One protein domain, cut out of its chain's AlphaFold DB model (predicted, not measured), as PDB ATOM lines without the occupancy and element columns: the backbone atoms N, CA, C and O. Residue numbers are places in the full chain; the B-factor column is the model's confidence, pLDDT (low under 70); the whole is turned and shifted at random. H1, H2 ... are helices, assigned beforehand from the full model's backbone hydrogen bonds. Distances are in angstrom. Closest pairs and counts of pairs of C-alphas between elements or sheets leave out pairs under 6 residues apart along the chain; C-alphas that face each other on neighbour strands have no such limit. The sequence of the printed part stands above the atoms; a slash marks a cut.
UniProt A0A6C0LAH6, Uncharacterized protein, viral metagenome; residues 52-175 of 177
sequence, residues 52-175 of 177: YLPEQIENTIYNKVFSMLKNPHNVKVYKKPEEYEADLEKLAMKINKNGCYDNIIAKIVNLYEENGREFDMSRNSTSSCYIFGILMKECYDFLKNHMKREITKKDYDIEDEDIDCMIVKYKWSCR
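This is residues 52 to 175 of the 177 residues of an uncharacterized protein of viral metagenome (UniProt A0A6C0LAH6). What shape is seen first? A long helical hairpin, H3 and H4, has a shorter helical hairpin, H1 and H2, packed slantwise on it, and these four make an up-and-down bundle, each helix running against the one before. A fifth helix, H5, packs crosswise on H4 with residues 170 to 173, away from H1 and H2. What is it made of, and how large is it? The 124 printed residues hold five named helices, H1 to H5 in chain order, and no named strand; the class is all helix. The whole is compact, with a radius of gyration of the C-alphas of 14.6 A, and flat, spanning 42 by 42 by 23 A.

Where are the longest helices? H3 is residues 101 to 121, 30.5 A from first to last C-alpha, beginning at C-alpha 101 (12.335, 29.805, -23.379). H4 is residues 126 to 146, 29.4 A. Where are the others? H1 is residues 52 to 68, 24.4 A, beginning at C-alpha 52 (19.358, 33.424, -12.146). H2 is residues 81 to 95, 21.4 A. H5 is residues 161 to 173, 18.5 A, ending at C-alpha 173 (21.831, 4.840, -17.559).

Which helix is the hub? H4 touches four others. It forms a hairpin with H3, opposite ways at a shallow tilt of 22 degrees, the closest C-alphas being those of Phe 119 and Cys 129, 4.7 A apart. How does the other hairpin stand? H1 and H2 touch at a shallow tilt of 15 degrees, opposite ways, closest at the C-alphas of Lys 64 and Pro 81, 5.0 A. H1 touches H4 with residues 61 to 65 alone, at a steep tilt of 51 degrees, closest at the C-alphas of Ile 61 and Glu 138, 6.5 A. H2 touches H4 with residues 88 to 92 alone, closest at the C-alphas of Ala 92 and His 146, 5.9 A. Where is H5? It is about perpendicular to H4 at 78 degrees, with the C-alphas of Gly 133 and Ser 173 closest, 5.7 A; it only just touches H3, with 3 pairs of C-alphas within 8 A, and is apart from H1 and H2. What do the backbones show? In H1 to H5 every O i to N i+4 pair is within hydrogen-bond range.

How far does it reach? The two C-alphas farthest apart are those of Lys 97 and Asn 124, 43.1 A. Which links are long? Residues 69 to 80 and 147 to 160 are long links; the printed part has no cut. Where is confidence low? The mean pLDDT of the printed part is 78.7, and 40 residues are under 70, among them 70 to 77 and 153 to 175.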
ATOM      1  N   TYR A  52      19.813  33.924 -13.443       88.94
ATOM      2  CA  TYR A  52      19.358  33.424 -12.146       88.94
ATOM      3  C   TYR A  52      18.423  32.216 -12.240       88.94
ATOM      4  O   TYR A  52      18.567  31.267 -11.472       88.94
ATOM      5  N   LEU A  53      17.443  32.227 -13.145       90.94
ATOM      6  CA  LEU A  53      16.487  31.127 -13.263       90.94
ATOM      7  C   LEU A  53      17.157  29.831 -13.759       90.94
ATOM      8  O   LEU A  53      16.937  28.797 -13.125       90.94
ATOM      9  N   PRO A  54      18.008  29.848 -14.805       90.12
ATOM     10  CA  PRO A  54      18.806  28.680 -15.170       90.12
ATOM     11  C   PRO A  54      19.680  28.158 -14.031       90.12
ATOM     12  O   PRO A  54      19.685  26.960 -13.775       90.12
ATOM     13  N   GLU A  55      20.371  29.050 -13.314       91.81
ATOM     14  CA  GLU A  55      21.214  28.676 -12.173       91.81
ATOM     15  C   GLU A  55      20.390  28.038 -11.041       91.81
ATOM     16  O   GLU A  55      20.831  27.087 -10.398       91.81
ATOM     17  N   GLN A  56      19.164  28.513 -10.802       93.88
ATOM     18  CA  GLN A  56      18.252  27.883  -9.844       93.88
ATOM     19  C   GLN A  56      17.850  26.472 -10.277       93.88
ATOM     20  O   GLN A  56      17.805  25.578  -9.434       93.88
ATOM     21  N   ILE A  57      17.562  26.261 -11.564       94.25
ATOM     22  CA  ILE A  57      17.196  24.942 -12.102       94.25
ATOM     23  C   ILE A  57      18.372  23.977 -11.958       94.25
ATOM     24  O   ILE A  57      18.214  22.903 -11.383       94.25
ATOM     25  N   GLU A  58      19.555  24.392 -12.406       94.69
ATOM     26  CA  GLU A  58      20.797  23.626 -12.313       94.69
ATOM     27  C   GLU A  58      21.100  23.210 -10.865       94.69
ATOM     28  O   GLU A  58      21.231  22.025 -10.560       94.69
ATOM     29  N   ASN A  59      21.104  24.169  -9.935       93.94
ATOM     30  CA  ASN A  59      21.328  23.884  -8.519       93.94
ATOM     31  C   ASN A  59      20.257  22.957  -7.924       93.94
ATOM     32  O   ASN A  59      20.554  22.143  -7.048       93.94
ATOM     33  N   THR A  60      19.008  23.067  -8.377       94.94
ATOM     34  CA  THR A  60      17.916  22.194  -7.924       94.94
ATOM     35  C   THR A  60      18.134  20.760  -8.405       94.94
ATOM     36  O   THR A  60      18.002  19.837  -7.602       94.94
ATOM     37  N   ILE A  61      18.558  20.567  -9.660       94.25
ATOM     38  CA  ILE A  61      18.941  19.256 -10.206       94.25
ATOM     39  C   ILE A  61      20.104  18.661  -9.405       94.25
ATOM     40  O   ILE A  61      19.989  17.538  -8.909       94.25
ATOM     41  N   TYR A  62      21.190  19.412  -9.191       91.62
ATOM     42  CA  TYR A  62      22.330  18.924  -8.408       91.62
ATOM     43  C   TYR A  62      21.920  18.500  -7.001       91.62
ATOM     44  O   TYR A  62      22.241  17.396  -6.562       91.62
ATOM     45  N   ASN A  63      21.168  19.345  -6.295       91.19
ATOM     46  CA  ASN A  63      20.727  19.039  -4.938       91.19
ATOM     47  C   ASN A  63      19.793  17.825  -4.888       91.19
ATOM     48  O   ASN A  63      19.897  17.018  -3.960       91.19
ATOM     49  N   LYS A  64      18.936  17.646  -5.902       91.25
ATOM     50  CA  LYS A  64      18.117  16.443  -6.057       91.25
ATOM     51  C   LYS A  64      19.005  15.202  -6.154       91.25
ATOM     52  O   LYS A  64      18.830  14.282  -5.357       91.25
ATOM     53  N   VAL A  65      20.012  15.199  -7.028       88.38
ATOM     54  CA  VAL A  65      20.955  14.073  -7.161       88.38
ATOM     55  C   VAL A  65      21.729  13.827  -5.864       88.38
ATOM     56  O   VAL A  65      21.775  12.698  -5.377       88.38
ATOM     57  N   PHE A  66      22.263  14.871  -5.228       86.50
ATOM     58  CA  PHE A  66      22.954  14.737  -3.942       86.50
ATOM     59  C   PHE A  66      22.052  14.170  -2.836       86.50
ATOM     60  O   PHE A  66      22.540  13.434  -1.973       86.50
ATOM     61  N   SER A  67      20.747  14.457  -2.866       85.56
ATOM     62  CA  SER A  67      19.781  13.874  -1.928       85.56
ATOM     63  C   SER A  67      19.538  12.382  -2.150       85.56
ATOM     64  O   SER A  67      19.370  11.640  -1.180       85.56
ATOM     65  N   MET A  68      19.615  11.910  -3.397       83.94
ATOM     66  CA  MET A  68      19.519  10.483  -3.721       83.94
ATOM     67  C   MET A  68      20.748   9.700  -3.249       83.94
ATOM     68  O   MET A  68      20.625   8.552  -2.825       83.94
ATOM     69  N   LEU A  69      21.929  10.327  -3.274       77.50
ATOM     70  CA  LEU A  69      23.203   9.680  -2.947       77.50
ATOM     71  C   LEU A  69      23.419   9.428  -1.441       77.50
ATOM     72  O   LEU A  69      24.411   8.799  -1.085       77.50
ATOM     73  N   LYS A  70      22.516   9.897  -0.557       62.75
ATOM     74  CA  LYS A  70      22.515   9.671   0.911       62.75
ATOM     75  C   LYS A  70      23.909   9.693   1.566       62.75
ATOM     76  O   LYS A  70      24.207   8.878   2.437       62.75
ATOM     77  N   ASN A  71      24.773  10.622   1.161       65.50
ATOM     78  CA  ASN A  71      26.092  10.750   1.770       65.50
ATOM     79  C   ASN A  71      25.939  11.404   3.161       65.50
ATOM     80  O   ASN A  71      25.411  12.516   3.240       65.50
ATOM     81  N   PRO A  72      26.397  10.767   4.258       56.94
ATOM     82  CA  PRO A  72      26.302  11.324   5.612       56.94
ATOM     83  C   PRO A  72      27.058  12.654   5.795       56.94
ATOM     84  O   PRO A  72      26.825  13.356   6.775       56.94
ATOM     85  N   HIS A  73      27.921  13.036   4.847       60.38
ATOM     86  CA  HIS A  73      28.611  14.327   4.810       60.38
ATOM     87  C   HIS A  73      27.929  15.385   3.924       60.38
ATOM     88  O   HIS A  73      28.466  16.481   3.773       60.38
ATOM     89  N   ASN A  74      26.744  15.115   3.362       62.34
ATOM     90  CA  ASN A  74      25.973  16.099   2.593       62.34
ATOM     91  C   ASN A  74      25.272  17.105   3.523       62.34
ATOM     92  O   ASN A  74      24.048  17.163   3.604       62.34
ATOM     93  N   VAL A  75      26.057  17.943   4.207       59.25
ATOM     94  CA  VAL A  75      25.586  18.933   5.201       59.25
ATOM     95  C   VAL A  75      24.669  20.017   4.595       59.25
ATOM     96  O   VAL A  75      24.057  20.791   5.325       59.25
ATOM     97  N   LYS A  76      24.582  20.090   3.257       62.66
ATOM     98  CA  LYS A  76      23.815  21.094   2.498       62.66
ATOM     99  C   LYS A  76      22.627  20.534   1.705       62.66
ATOM    100  O   LYS A  76      22.047  21.253   0.897       62.66
ATOM    101  N   VAL A  77      22.256  19.272   1.917       66.75
ATOM    102  CA  VAL A  77      21.036  18.706   1.329       66.75
ATOM    103  C   VAL A  77      19.917  18.793   2.356       66.75
ATOM    104  O   VAL A  77      19.963  18.138   3.394       66.75
ATOM    105  N   TYR A  78      18.915  19.618   2.060       73.12
ATOM    106  CA  TYR A  78      17.880  19.993   3.029       73.12
ATOM    107  C   TYR A  78      16.512  19.369   2.746       73.12
ATOM    108  O   TYR A  78      15.628  19.467   3.593       73.12
ATOM    109  N   LYS A  79      16.322  18.762   1.568       87.19
ATOM    110  CA  LYS A  79      15.030  18.230   1.121       87.19
ATOM    111  C   LYS A  79      15.163  16.828   0.536       87.19
ATOM    112  O   LYS A  79      16.256  16.401   0.157       87.19
ATOM    113  N   LYS A  80      14.042  16.118   0.460       89.12
ATOM    114  CA  LYS A  80      13.942  14.835  -0.239       89.12
ATOM    115  C   LYS A  80      13.900  15.036  -1.764       89.12
ATOM    116  O   LYS A  80      13.494  16.110  -2.215       89.12
ATOM    117  N   PRO A  81      14.264  14.018  -2.570       89.69
ATOM    118  CA  PRO A  81      14.215  14.113  -4.029       89.69
ATOM    119  C   PRO A  81      12.860  14.582  -4.582       89.69
ATOM    120  O   PRO A  81      12.823  15.349  -5.541       89.69
ATOM    121  N   GLU A  82      11.750  14.169  -3.965       91.44
ATOM    122  CA  GLU A  82      10.390  14.515  -4.401       91.44
ATOM    123  C   GLU A  82      10.064  15.998  -4.176       91.44
ATOM    124  O   GLU A  82       9.317  16.609  -4.935       91.44
ATOM    125  N   GLU A  83      10.643  16.604  -3.140       93.56
ATOM    126  CA  GLU A  83      10.468  18.030  -2.864       93.56
ATOM    127  C   GLU A  83      11.246  18.886  -3.868       93.56
ATOM    128  O   GLU A  83      10.750  19.925  -4.305       93.56
ATOM    129  N   TYR A  84      12.440  18.438  -4.271       94.31
ATOM    130  CA  TYR A  84      13.186  19.080  -5.352       94.31
ATOM    131  C   TYR A  84      12.474  18.933  -6.700       94.31
ATOM    132  O   TYR A  84      12.462  19.880  -7.480       94.31
ATOM    133  N   GLU A  85      11.818  17.799  -6.956       94.25
ATOM    134  CA  GLU A  85      10.989  17.623  -8.153       94.25
ATOM    135  C   GLU A  85       9.827  18.627  -8.202       94.25
ATOM    136  O   GLU A  85       9.599  19.273  -9.224       94.25
ATOM    137  N   ALA A  86       9.142  18.837  -7.075       95.06
ATOM    138  CA  ALA A  86       8.087  19.844  -6.977       95.06
ATOM    139  C   ALA A  86       8.616  21.281  -7.164       95.06
ATOM    140  O   ALA A  86       7.910  22.153  -7.677       95.06
ATOM    141  N   ASP A  87       9.853  21.558  -6.745       95.38
ATOM    142  CA  ASP A  87      10.495  22.848  -6.996       95.38
ATOM    143  C   ASP A  87      10.839  23.030  -8.483       95.38
ATOM    144  O   ASP A  87      10.587  24.108  -9.027       95.38
ATOM    145  N   LEU A  88      11.325  21.986  -9.165       95.25
ATOM    146  CA  LEU A  88      11.558  22.001 -10.615       95.25
ATOM    147  C   LEU A  88      10.269  22.279 -11.393       95.25
ATOM    148  O   LEU A  88      10.275  23.124 -12.291       95.25
ATOM    149  N   GLU A  89       9.150  21.665 -11.001       94.19
ATOM    150  CA  GLU A  89       7.845  21.920 -11.618       94.19
ATOM    151  C   GLU A  89       7.446  23.403 -11.489       94.19
ATOM    152  O   GLU A  89       7.070  24.058 -12.468       94.19
ATOM    153  N   LYS A  90       7.608  23.993 -10.296       93.25
ATOM    154  CA  LYS A  90       7.337  25.426 -10.069       93.25
ATOM    155  C   LYS A  90       8.245  26.326 -10.902       93.25
ATOM    156  O   LYS A  90       7.782  27.357 -11.396       93.25
ATOM    157  N   LEU A  91       9.529  25.985 -11.028       92.75
ATOM    158  CA  LEU A  91      10.474  26.742 -11.851       92.75
ATOM    159  C   LEU A  91      10.073  26.673 -13.329       92.75
ATOM    160  O   LEU A  91      10.000  27.717 -13.979       92.75
ATOM    161  N   ALA A  92       9.693  25.498 -13.831       90.69
ATOM    162  CA  ALA A  92       9.221  25.325 -15.202       90.69
ATOM    163  C   ALA A  92       7.949  26.139 -15.504       90.69
ATOM    164  O   ALA A  92       7.853  26.789 -16.549       90.69
ATOM    165  N   MET A  93       7.004  26.223 -14.560       87.56
ATOM    166  CA  MET A  93       5.822  27.085 -14.710       87.56
ATOM    167  C   MET A  93       6.169  28.575 -14.874       87.56
ATOM    168  O   MET A  93       5.412  29.308 -15.516       87.56
ATOM    169  N   LYS A  94       7.287  29.053 -14.303       84.81
ATOM    170  CA  LYS A  94       7.739  30.448 -14.474       84.81
ATOM    171  C   LYS A  94       8.275  30.707 -15.880       84.81
ATOM    172  O   LYS A  94       8.041  31.794 -16.414       84.81
ATOM    173  N   ILE A  95       8.943  29.717 -16.475       83.25
ATOM    174  CA  ILE A  95       9.467  29.779 -17.846       83.25
ATOM    175  C   ILE A  95       8.311  29.943 -18.836       83.25
ATOM    176  O   ILE A  95       8.302  30.886 -19.630       83.25
ATOM    177  N   ASN A  96       7.294  29.083 -18.726       68.56
ATOM    178  CA  ASN A  96       6.143  29.059 -19.635       68.56
ATOM    179  C   ASN A  96       5.344  30.375 -19.662       68.56
ATOM    180  O   ASN A  96       4.559  30.601 -20.577       68.56
ATOM    181  N   LYS A  97       5.534  31.260 -18.676       67.94
ATOM    182  CA  LYS A  97       4.848  32.556 -18.594       67.94
ATOM    183  C   LYS A  97       5.591  33.710 -19.273       67.94
ATOM    184  O   LYS A  97       4.984  34.762 -19.450       67.94
ATOM    185  N   ASN A  98       6.882  33.573 -19.601       65.25
ATOM    186  CA  ASN A  98       7.740  34.748 -19.824       65.25
ATOM    187  C   ASN A  98       8.578  34.769 -21.110       65.25
ATOM    188  O   ASN A  98       9.323  35.722 -21.298       65.25
ATOM    189  N   GLY A  99       8.439  33.796 -22.014       64.56
ATOM    190  CA  GLY A  99       8.992  33.890 -23.377       64.56
ATOM    191  C   GLY A  99      10.521  33.791 -23.506       64.56
ATOM    192  O   GLY A  99      11.014  33.703 -24.621       64.56
ATOM    193  N   CYS A 100      11.283  33.726 -22.410       67.75
ATOM    194  CA  CYS A 100      12.739  33.502 -22.409       67.75
ATOM    195  C   CYS A 100      13.115  32.011 -22.545       67.75
ATOM    196  O   CYS A 100      14.054  31.532 -21.915       67.75
ATOM    197  N   TYR A 101      12.328  31.266 -23.318       76.81
ATOM    198  CA  TYR A 101      12.335  29.805 -23.379       76.81
ATOM    199  C   TYR A 101      13.657  29.252 -23.939       76.81
ATOM    200  O   TYR A 101      14.245  28.340 -23.358       76.81
ATOM    201  N   ASP A 102      14.165  29.877 -25.000       82.25
ATOM    202  CA  ASP A 102      15.297  29.358 -25.774       82.25
ATOM    203  C   ASP A 102      16.626  29.426 -25.011       82.25
ATOM    204  O   ASP A 102      17.391  28.467 -25.015       82.25
ATOM    205  N   ASN A 103      16.883  30.516 -24.279       83.44
ATOM    206  CA  ASN A 103      18.126  30.669 -23.510       83.44
ATOM    207  C   ASN A 103      18.215  29.666 -22.355       83.44
ATOM    208  O   ASN A 103      19.279  29.118 -22.069       83.44
ATOM    209  N   ILE A 104      17.082  29.410 -21.696       87.44
ATOM    210  CA  ILE A 104      17.017  28.437 -20.606       87.44
ATOM    211  C   ILE A 104      17.211  27.033 -21.173       87.44
ATOM    212  O   ILE A 104      18.002  26.266 -20.633       87.44
ATOM    213  N   ILE A 105      16.563  26.724 -22.300       87.06
ATOM    214  CA  ILE A 105      16.783  25.469 -23.020       87.06
ATOM    215  C   ILE A 105      18.250  25.270 -23.355       87.06
ATOM    216  O   ILE A 105      18.785  24.217 -23.024       87.06
ATOM    217  N   ALA A 106      18.891  26.256 -23.984       86.81
ATOM    218  CA  ALA A 106      20.282  26.148 -24.400       86.81
ATOM    219  C   ALA A 106      21.180  25.803 -23.206       86.81
ATOM    220  O   ALA A 106      22.011  24.902 -23.282       86.81
ATOM    221  N   LYS A 107      20.942  26.441 -22.054       89.62
ATOM    222  CA  LYS A 107      21.706  26.172 -20.833       89.62
ATOM    223  C   LYS A 107      21.467  24.767 -20.268       89.62
ATOM    224  O   LYS A 107      22.426  24.104 -19.889       89.62
ATOM    225  N   ILE A 108      20.223  24.280 -20.247       91.25
ATOM    226  CA  ILE A 108      19.928  22.916 -19.772       91.25
ATOM    227  C   ILE A 108      20.428  21.845 -20.756       91.25
ATOM    228  O   ILE A 108      20.887  20.791 -20.319       91.25
ATOM    229  N   VAL A 109      20.382  22.101 -22.066       88.31
ATOM    230  CA  VAL A 109      20.961  21.213 -23.089       88.31
ATOM    231  C   VAL A 109      22.478  21.125 -22.921       88.31
ATOM    232  O   VAL A 109      23.003  20.018 -22.864       88.31
ATOM    233  N   ASN A 110      23.165  22.252 -22.717       89.50
ATOM    234  CA  ASN A 110      24.604  22.251 -22.441       89.50
ATOM    235  C   ASN A 110      24.945  21.423 -21.191       89.50
ATOM    236  O   ASN A 110      25.862  20.608 -21.232       89.50
ATOM    237  N   LEU A 111      24.163  21.548 -20.111       90.44
ATOM    238  CA  LEU A 111      24.342  20.718 -18.913       90.44
ATOM    239  C   LEU A 111      24.127  19.228 -19.196       90.44
ATOM    240  O   LEU A 111      24.903  18.395 -18.729       90.44
ATOM    241  N   TYR A 112      23.090  18.868 -19.956       88.62
ATOM    242  CA  TYR A 112      22.872  17.486 -20.387       88.62
ATOM    243  C   TYR A 112      24.100  16.938 -21.129       88.62
ATOM    244  O   TYR A 112      24.557  15.830 -20.840       88.62
ATOM    245  N   GLU A 113      24.667  17.729 -22.039       85.75
ATOM    246  CA  GLU A 113      25.836  17.336 -22.818       85.75
ATOM    247  C   GLU A 113      27.111  17.202 -21.998       85.75
ATOM    248  O   GLU A 113      27.834  16.219 -22.143       85.75
ATOM    249  N   GLU A 114      27.410  18.184 -21.152       88.69
ATOM    250  CA  GLU A 114      28.588  18.161 -20.287       88.69
ATOM    251  C   GLU A 114      28.565  16.916 -19.401       88.69
ATOM    252  O   GLU A 114      29.524  16.146 -19.391       88.69
ATOM    253  N   ASN A 115      27.424  16.639 -18.765       86.75
ATOM    254  CA  ASN A 115      27.251  15.437 -17.957       86.75
ATOM    255  C   ASN A 115      27.344  14.150 -18.795       86.75
ATOM    256  O   ASN A 115      27.906  13.158 -18.338       86.75
ATOM    257  N   GLY A 116      26.842  14.143 -20.032       82.50
ATOM    258  CA  GLY A 116      26.968  12.992 -20.930       82.50
ATOM    259  C   GLY A 116      28.403  12.731 -21.417       82.50
ATOM    260  O   GLY A 116      28.797  11.571 -21.578       82.50
ATOM    261  N   ARG A 117      29.209  13.785 -21.610       83.31
ATOM    262  CA  ARG A 117      30.650  13.681 -21.905       83.31
ATOM    263  C   ARG A 117      31.412  13.147 -20.695       83.31
ATOM    264  O   ARG A 117      32.167  12.186 -20.829       83.31
ATOM    265  N   GLU A 118      31.159  13.704 -19.514       84.25
ATOM    266  CA  GLU A 118      31.770  13.250 -18.261       84.25
ATOM    267  C   GLU A 118      31.409  11.797 -17.933       84.25
ATOM    268  O   GLU A 118      32.277  11.008 -17.555       84.25
ATOM    269  N   PHE A 119      30.156  11.391 -18.156       81.31
ATOM    270  CA  PHE A 119      29.711   9.998 -18.044       81.31
ATOM    271  C   PHE A 119      30.562   9.045 -18.897       81.31
ATOM    272  O   PHE A 119      30.958   7.974 -18.440       81.31
ATOM    273  N   ASP A 120      30.877   9.439 -20.131       76.62
ATOM    274  CA  ASP A 120      31.660   8.620 -21.055       76.62
ATOM    275  C   ASP A 120      33.138   8.548 -20.656       76.62
ATOM    276  O   ASP A 120      33.715   7.462 -20.563       76.62
ATOM    277  N   MET A 121      33.736   9.701 -20.334       80.50
ATOM    278  CA  MET A 121      35.129   9.788 -19.881       80.50
ATOM    279  C   MET A 121      35.355   9.031 -18.570       80.50
ATOM    280  O   MET A 121      36.417   8.448 -18.347       80.50
ATOM    281  N   SER A 122      34.339   8.992 -17.708       76.56
ATOM    282  CA  SER A 122      34.400   8.322 -16.416       76.56
ATOM    283  C   SER A 122      33.982   6.854 -16.449       76.56
ATOM    284  O   SER A 122      33.926   6.246 -15.386       76.56
ATOM    285  N   ARG A 123      33.779   6.219 -17.617       67.75
ATOM    286  CA  ARG A 123      33.393   4.790 -17.723       67.75
ATOM    287  C   ARG A 123      34.265   3.823 -16.915       67.75
ATOM    288  O   ARG A 123      33.768   2.802 -16.450       67.75
ATOM    289  N   ASN A 124      35.540   4.156 -16.710       67.12
ATOM    290  CA  ASN A 124      36.479   3.359 -15.912       67.12
ATOM    291  C   ASN A 124      36.430   3.664 -14.395       67.12
ATOM    292  O   ASN A 124      37.108   3.007 -13.610       67.12
ATOM    293  N   SER A 125      35.642   4.656 -13.969       71.31
ATOM    294  CA  SER A 125      35.403   5.082 -12.585       71.31
ATOM    295  C   SER A 125      33.934   4.863 -12.217       71.31
ATOM    296  O   SER A 125      33.063   5.661 -12.564       71.31
ATOM    297  N   THR A 126      33.652   3.792 -11.472       67.06
ATOM    298  CA  THR A 126      32.278   3.351 -11.173       67.06
ATOM    299  C   THR A 126      31.426   4.442 -10.518       67.06
ATOM    300  O   THR A 126      30.274   4.632 -10.896       67.06
ATOM    301  N   SER A 127      31.986   5.192  -9.564       69.56
ATOM    302  CA  SER A 127      31.236   6.203  -8.808       69.56
ATOM    303  C   SER A 127      30.986   7.487  -9.603       69.56
ATOM    304  O   SER A 127      29.885   8.027  -9.552       69.56
ATOM    305  N   SER A 128      31.984   7.976 -10.342       73.44
ATOM    306  CA  SER A 128      31.865   9.231 -11.100       73.44
ATOM    307  C   SER A 128      30.924   9.057 -12.292       73.44
ATOM    308  O   SER A 128      30.012   9.861 -12.474       73.44
ATOM    309  N   CYS A 129      31.062   7.939 -13.016       74.44
ATOM    310  CA  CYS A 129      30.155   7.540 -14.092       74.44
ATOM    311  C   CYS A 129      28.706   7.507 -13.609       74.44
ATOM    312  O   CYS A 129      27.811   8.058 -14.238       74.44
ATOM    313  N   TYR A 130      28.465   6.950 -12.426       75.88
ATOM    314  CA  TYR A 130      27.119   6.882 -11.880       75.88
ATOM    315  C   TYR A 130      26.505   8.268 -11.604       75.88
ATOM    316  O   TYR A 130      25.356   8.513 -11.968       75.88
ATOM    317  N   ILE A 131      27.267   9.199 -11.021       84.06
ATOM    318  CA  ILE A 131      26.778  10.555 -10.711       84.06
ATOM    319  C   ILE A 131      26.449  11.326 -11.991       84.06
ATOM    320  O   ILE A 131      25.347  11.865 -12.117       84.06
ATOM    321  N   PHE A 132      27.368  11.342 -12.958       85.25
ATOM    322  CA  PHE A 132      27.160  12.039 -14.226       85.25
ATOM    323  C   PHE A 132      26.027  11.420 -15.052       85.25
ATOM    324  O   PHE A 132      25.251  12.142 -15.676       85.25
ATOM    325  N   GLY A 133      25.847  10.097 -14.982       82.00
ATOM    326  CA  GLY A 133      24.721   9.407 -15.609       82.00
ATOM    327  C   GLY A 133      23.362   9.813 -15.027       82.00
ATOM    328  O   GLY A 133      22.409   9.999 -15.789       82.00
ATOM    329  N   ILE A 134      23.273   9.997 -13.701       84.94
ATOM    330  CA  ILE A 134      22.057  10.511 -13.048       84.94
ATOM    331  C   ILE A 134      21.821  11.969 -13.435       84.94
ATOM    332  O   ILE A 134      20.704  12.314 -13.801       84.94
ATOM    333  N   LEU A 135      22.848  12.821 -13.392       90.19
ATOM    334  CA  LEU A 135      22.711  14.238 -13.740       90.19
ATOM    335  C   LEU A 135      22.240  14.428 -15.181       90.19
ATOM    336  O   LEU A 135      21.272  15.144 -15.422       90.19
ATOM    337  N   MET A 136      22.854  13.705 -16.120       88.12
ATOM    338  CA  MET A 136      22.414  13.659 -17.512       88.12
ATOM    339  C   MET A 136      20.936  13.245 -17.607       88.12
ATOM    340  O   MET A 136      20.156  13.878 -18.321       88.12
ATOM    341  N   LYS A 137      20.519  12.208 -16.869       86.44
ATOM    342  CA  LYS A 137      19.120  11.762 -16.846       86.44
ATOM    343  C   LYS A 137      18.177  12.834 -16.296       86.44
ATOM    344  O   LYS A 137      17.136  13.070 -16.897       86.44
ATOM    345  N   GLU A 138      18.533  13.493 -15.202       91.38
ATOM    346  CA  GLU A 138      17.716  14.537 -14.577       91.38
ATOM    347  C   GLU A 138      17.566  15.775 -15.478       91.38
ATOM    348  O   GLU A 138      16.469  16.321 -15.592       91.38
ATOM    349  N   CYS A 139      18.620  16.176 -16.200       91.50
ATOM    350  CA  CYS A 139      18.524  17.229 -17.218       91.50
ATOM    351  C   CYS A 139      17.570  16.835 -18.358       91.50
ATOM    352  O   CYS A 139      16.730  17.640 -18.770       91.50
ATOM    353  N   TYR A 140      17.663  15.595 -18.848       89.25
ATOM    354  CA  TYR A 140      16.764  15.091 -19.888       89.25
ATOM    355  C   TYR A 140      15.309  15.034 -19.410       89.25
ATOM    356  O   TYR A 140      14.407  15.499 -20.109       89.25
ATOM    357  N   ASP A 141      15.076  14.504 -18.209       90.12
ATOM    358  CA  ASP A 141      13.745  14.403 -17.615       90.12
ATOM    359  C   ASP A 141      13.145  15.800 -17.393       90.12
ATOM    360  O   ASP A 141      11.952  15.992 -17.634       90.12
ATOM    361  N   PHE A 142      13.957  16.804 -17.042       92.69
ATOM    362  CA  PHE A 142      13.497  18.190 -16.965       92.69
ATOM    363  C   PHE A 142      13.030  18.738 -18.317       92.69
ATOM    364  O   PHE A 142      11.914  19.254 -18.429       92.69
ATOM    365  N   LEU A 143      13.835  18.576 -19.366       90.25
ATOM    366  CA  LEU A 143      13.463  19.011 -20.715       90.25
ATOM    367  C   LEU A 143      12.186  18.309 -21.198       90.25
ATOM    368  O   LEU A 143      11.247  18.956 -21.669       90.25
ATOM    369  N   LYS A 144      12.113  16.990 -21.016       89.19
ATOM    370  CA  LYS A 144      11.007  16.181 -21.520       89.19
ATOM    371  C   LYS A 144       9.720  16.369 -20.726       89.19
ATOM    372  O   LYS A 144       8.668  16.594 -21.320       89.19
ATOM    373  N   ASN A 145       9.783  16.267 -19.404       89.69
ATOM    374  CA  ASN A 145       8.588  16.194 -18.565       89.69
ATOM    375  C   ASN A 145       8.106  17.585 -18.140       89.69
ATOM    376  O   ASN A 145       6.903  17.844 -18.162       89.69
ATOM    377  N   HIS A 146       9.031  18.493 -17.809       89.38
ATOM    378  CA  HIS A 146       8.687  19.831 -17.315       89.38
ATOM    379  C   HIS A 146       8.577  20.856 -18.438       89.38
ATOM    380  O   HIS A 146       7.638  21.656 -18.460       89.38
ATOM    381  N   MET A 147       9.494  20.809 -19.407       86.88
ATOM    382  CA  MET A 147       9.462  21.715 -20.559       86.88
ATOM    383  C   MET A 147       8.696  21.148 -21.762       86.88
ATOM    384  O   MET A 147       8.418  21.886 -22.699       86.88
ATOM    385  N   LYS A 148       8.285  19.870 -21.740       86.81
ATOM    386  CA  LYS A 148       7.578  19.210 -22.859       86.81
ATOM    387  C   LYS A 148       8.353  19.283 -24.181       86.81
ATOM    388  O   LYS A 148       7.756  19.380 -25.253       86.81
ATOM    389  N   ARG A 149       9.684  19.245 -24.101       82.81
ATOM    390  CA  ARG A 149      10.593  19.292 -25.245       82.81
ATOM    391  C   ARG A 149      11.427  18.024 -25.294       82.81
ATOM    392  O   ARG A 149      12.104  17.676 -24.333       82.81
ATOM    393  N   GLU A 150      11.425  17.371 -26.445       80.56
ATOM    394  CA  GLU A 150      12.382  16.305 -26.720       80.56
ATOM    395  C   GLU A 150      13.687  16.902 -27.244       80.56
ATOM    396  O   GLU A 150      13.671  17.872 -28.001       80.56
ATOM    397  N   ILE A 151      14.813  16.324 -26.828       75.06
ATOM    398  CA  ILE A 151      16.114  16.625 -27.424       75.06
ATOM    399  C   ILE A 151      16.128  16.018 -28.826       75.06
ATOM    400  O   ILE A 151      15.858  14.825 -28.996       75.06
ATOM    401  N   THR A 152      16.430  16.839 -29.825       71.12
ATOM    402  CA  THR A 152      16.465  16.443 -31.232       71.12
ATOM    403  C   THR A 152      17.834  16.699 -31.838       71.12
ATOM    404  O   THR A 152      18.644  17.447 -31.298       71.12
ATOM    405  N   LYS A 153      18.071  16.133 -33.027       62.50
ATOM    406  CA  LYS A 153      19.333  16.330 -33.745       62.50
ATOM    407  C   LYS A 153      19.660  17.798 -34.065       62.50
ATOM    408  O   LYS A 153      20.820  18.143 -34.202       62.50
ATOM    409  N   LYS A 154      18.643  18.663 -34.155       63.91
ATOM    410  CA  LYS A 154      18.787  20.097 -34.468       63.91
ATOM    411  C   LYS A 154      19.335  20.936 -33.317       63.91
ATOM    412  O   LYS A 154      19.687  22.086 -33.534       63.91
ATOM    413  N   ASP A 155      19.355  20.383 -32.109       63.09
ATOM    414  CA  ASP A 155      19.857  21.076 -30.923       63.09
ATOM    415  C   ASP A 155      21.392  21.042 -30.837       63.09
ATOM    416  O   ASP A 155      21.962  21.593 -29.903       63.09
ATOM    417  N   TYR A 156      22.039  20.418 -31.826       59.22
ATOM    418  CA  TYR A 156      23.471  20.190 -31.910       59.22
ATOM    419  C   TYR A 156      23.996  20.711 -33.248       59.22
ATOM    420  O   TYR A 156      23.477  20.359 -34.307       59.22
ATOM    421  N   ASP A 157      25.063  21.505 -33.195       55.97
ATOM    422  CA  ASP A 157      25.778  22.030 -34.370       55.97
ATOM    423  C   ASP A 157      26.860  21.054 -34.891       55.97
ATOM    424  O   ASP A 157      27.765  21.446 -35.628       55.97
ATOM    425  N   ILE A 158      26.807  19.776 -34.490       53.72
ATOM    426  CA  ILE A 158      27.873  18.788 -34.719       53.72
ATOM    427  C   ILE A 158      27.292  17.524 -35.370       53.72
ATOM    428  O   ILE A 158      26.208  17.070 -35.006       53.72
ATOM    429  N   GLU A 159      28.009  16.985 -36.359       51.66
ATOM    430  CA  GLU A 159      27.601  15.865 -37.216       51.66
ATOM    431  C   GLU A 159      27.186  14.608 -36.418       51.66
ATOM    432  O   GLU A 159      28.008  13.960 -35.783       51.66
ATOM    433  N   ASP A 160      25.885  14.300 -36.489       49.75
ATOM    434  CA  ASP A 160      25.123  13.038 -36.371       49.75
ATOM    435  C   ASP A 160      25.528  11.882 -35.416       49.75
ATOM    436  O   ASP A 160      24.625  11.192 -34.936       49.75
ATOM    437  N   GLU A 161      26.802  11.636 -35.098       49.97
ATOM    438  CA  GLU A 161      27.233  10.482 -34.282       49.97
ATOM    439  C   GLU A 161      27.048  10.693 -32.770       49.97
ATOM    440  O   GLU A 161      26.685   9.756 -32.049       49.97
ATOM    441  N   ASP A 162      27.211  11.920 -32.271       55.84
ATOM    442  CA  ASP A 162      27.200  12.182 -30.826       55.84
ATOM    443  C   ASP A 162      25.797  12.094 -30.204       55.84
ATOM    444  O   ASP A 162      25.643  11.670 -29.059       55.84
ATOM    445  N   ILE A 163      24.745  12.413 -30.959       53.97
ATOM    446  CA  ILE A 163      23.371  12.531 -30.438       53.97
ATOM    447  C   ILE A 163      22.730  11.159 -30.261       53.97
ATOM    448  O   ILE A 163      22.163  10.861 -29.207       53.97
ATOM    449  N   ASP A 164      22.861  10.293 -31.269       56.88
ATOM    450  CA  ASP A 164      22.397   8.909 -31.173       56.88
ATOM    451  C   ASP A 164      23.183   8.175 -30.073       56.88
ATOM    452  O   ASP A 164      22.597   7.425 -29.287       56.88
ATOM    453  N   CYS A 165      24.478   8.483 -29.916       58.91
ATOM    454  CA  CYS A 165      25.299   7.992 -28.813       58.91
ATOM    455  C   CYS A 165      24.795   8.490 -27.444       58.91
ATOM    456  O   CYS A 165      24.673   7.689 -26.519       58.91
ATOM    457  N   MET A 166      24.419   9.765 -27.304       61.91
ATOM    458  CA  MET A 166      23.885  10.352 -26.061       61.91
ATOM    459  C   MET A 166      22.495   9.820 -25.683       61.91
ATOM    460  O   MET A 166      22.252   9.464 -24.526       61.91
ATOM    461  N   ILE A 167      21.588   9.662 -26.650       61.34
ATOM    462  CA  ILE A 167      20.269   9.048 -26.426       61.34
ATOM    463  C   ILE A 167      20.425   7.568 -26.043       61.34
ATOM    464  O   ILE A 167      19.725   7.066 -25.157       61.34
ATOM    465  N   VAL A 168      21.359   6.848 -26.675       60.97
ATOM    466  CA  VAL A 168      21.708   5.472 -26.290       60.97
ATOM    467  C   VAL A 168      22.334   5.430 -24.890       60.97
ATOM    468  O   VAL A 168      21.944   4.572 -24.097       60.97
ATOM    469  N   LYS A 169      23.221   6.374 -24.541       64.00
ATOM    470  CA  LYS A 169      23.814   6.523 -23.197       64.00
ATOM    471  C   LYS A 169      22.739   6.767 -22.131       64.00
ATOM    472  O   LYS A 169      22.770   6.102 -21.101       64.00
ATOM    473  N   TYR A 170      21.741   7.615 -22.393       62.19
ATOM    474  CA  TYR A 170      20.577   7.783 -21.508       62.19
ATOM    475  C   TYR A 170      19.793   6.474 -21.336       62.19
ATOM    476  O   TYR A 170      19.470   6.063 -20.222       62.19
ATOM    477  N   LYS A 171      19.523   5.752 -22.430       64.44
ATOM    478  CA  LYS A 171      18.856   4.440 -22.345       64.44
ATOM    479  C   LYS A 171      19.675   3.431 -21.536       64.44
ATOM    480  O   LYS A 171      19.087   2.569 -20.891       64.44
ATOM    481  N   TRP A 172      21.005   3.515 -21.570       60.41
ATOM    482  CA  TRP A 172      21.897   2.689 -20.756       60.41
ATOM    483  C   TRP A 172      21.888   3.091 -19.282       60.41
ATOM    484  O   TRP A 172      21.790   2.201 -18.440       60.41
ATOM    485  N   SER A 173      21.922   4.388 -18.955       58.81
ATOM    486  CA  SER A 173      21.831   4.840 -17.559       58.81
ATOM    487  C   SER A 173      20.505   4.423 -16.912       58.81
ATOM    488  O   SER A 173      20.462   4.129 -15.725       58.81
ATOM    489  N   CYS A 174      19.440   4.275 -17.704       59.03
ATOM    490  CA  CYS A 174      18.144   3.773 -17.246       59.03
ATOM    491  C   CYS A 174      18.070   2.241 -17.052       59.03
ATOM    492  O   CYS A 174      17.086   1.762 -16.497       59.03
ATOM    493  N   ARG A 175      19.053   1.454 -17.523       56.66
ATOM    494  CA  ARG A 175      19.058  -0.027 -17.438       56.66
ATOM    495  C   ARG A 175      19.745  -0.585 -16.185       56.66
ATOM    496  O   ARG A 175      19.749  -1.798 -16.002       56.66
TER     497      ARG A 175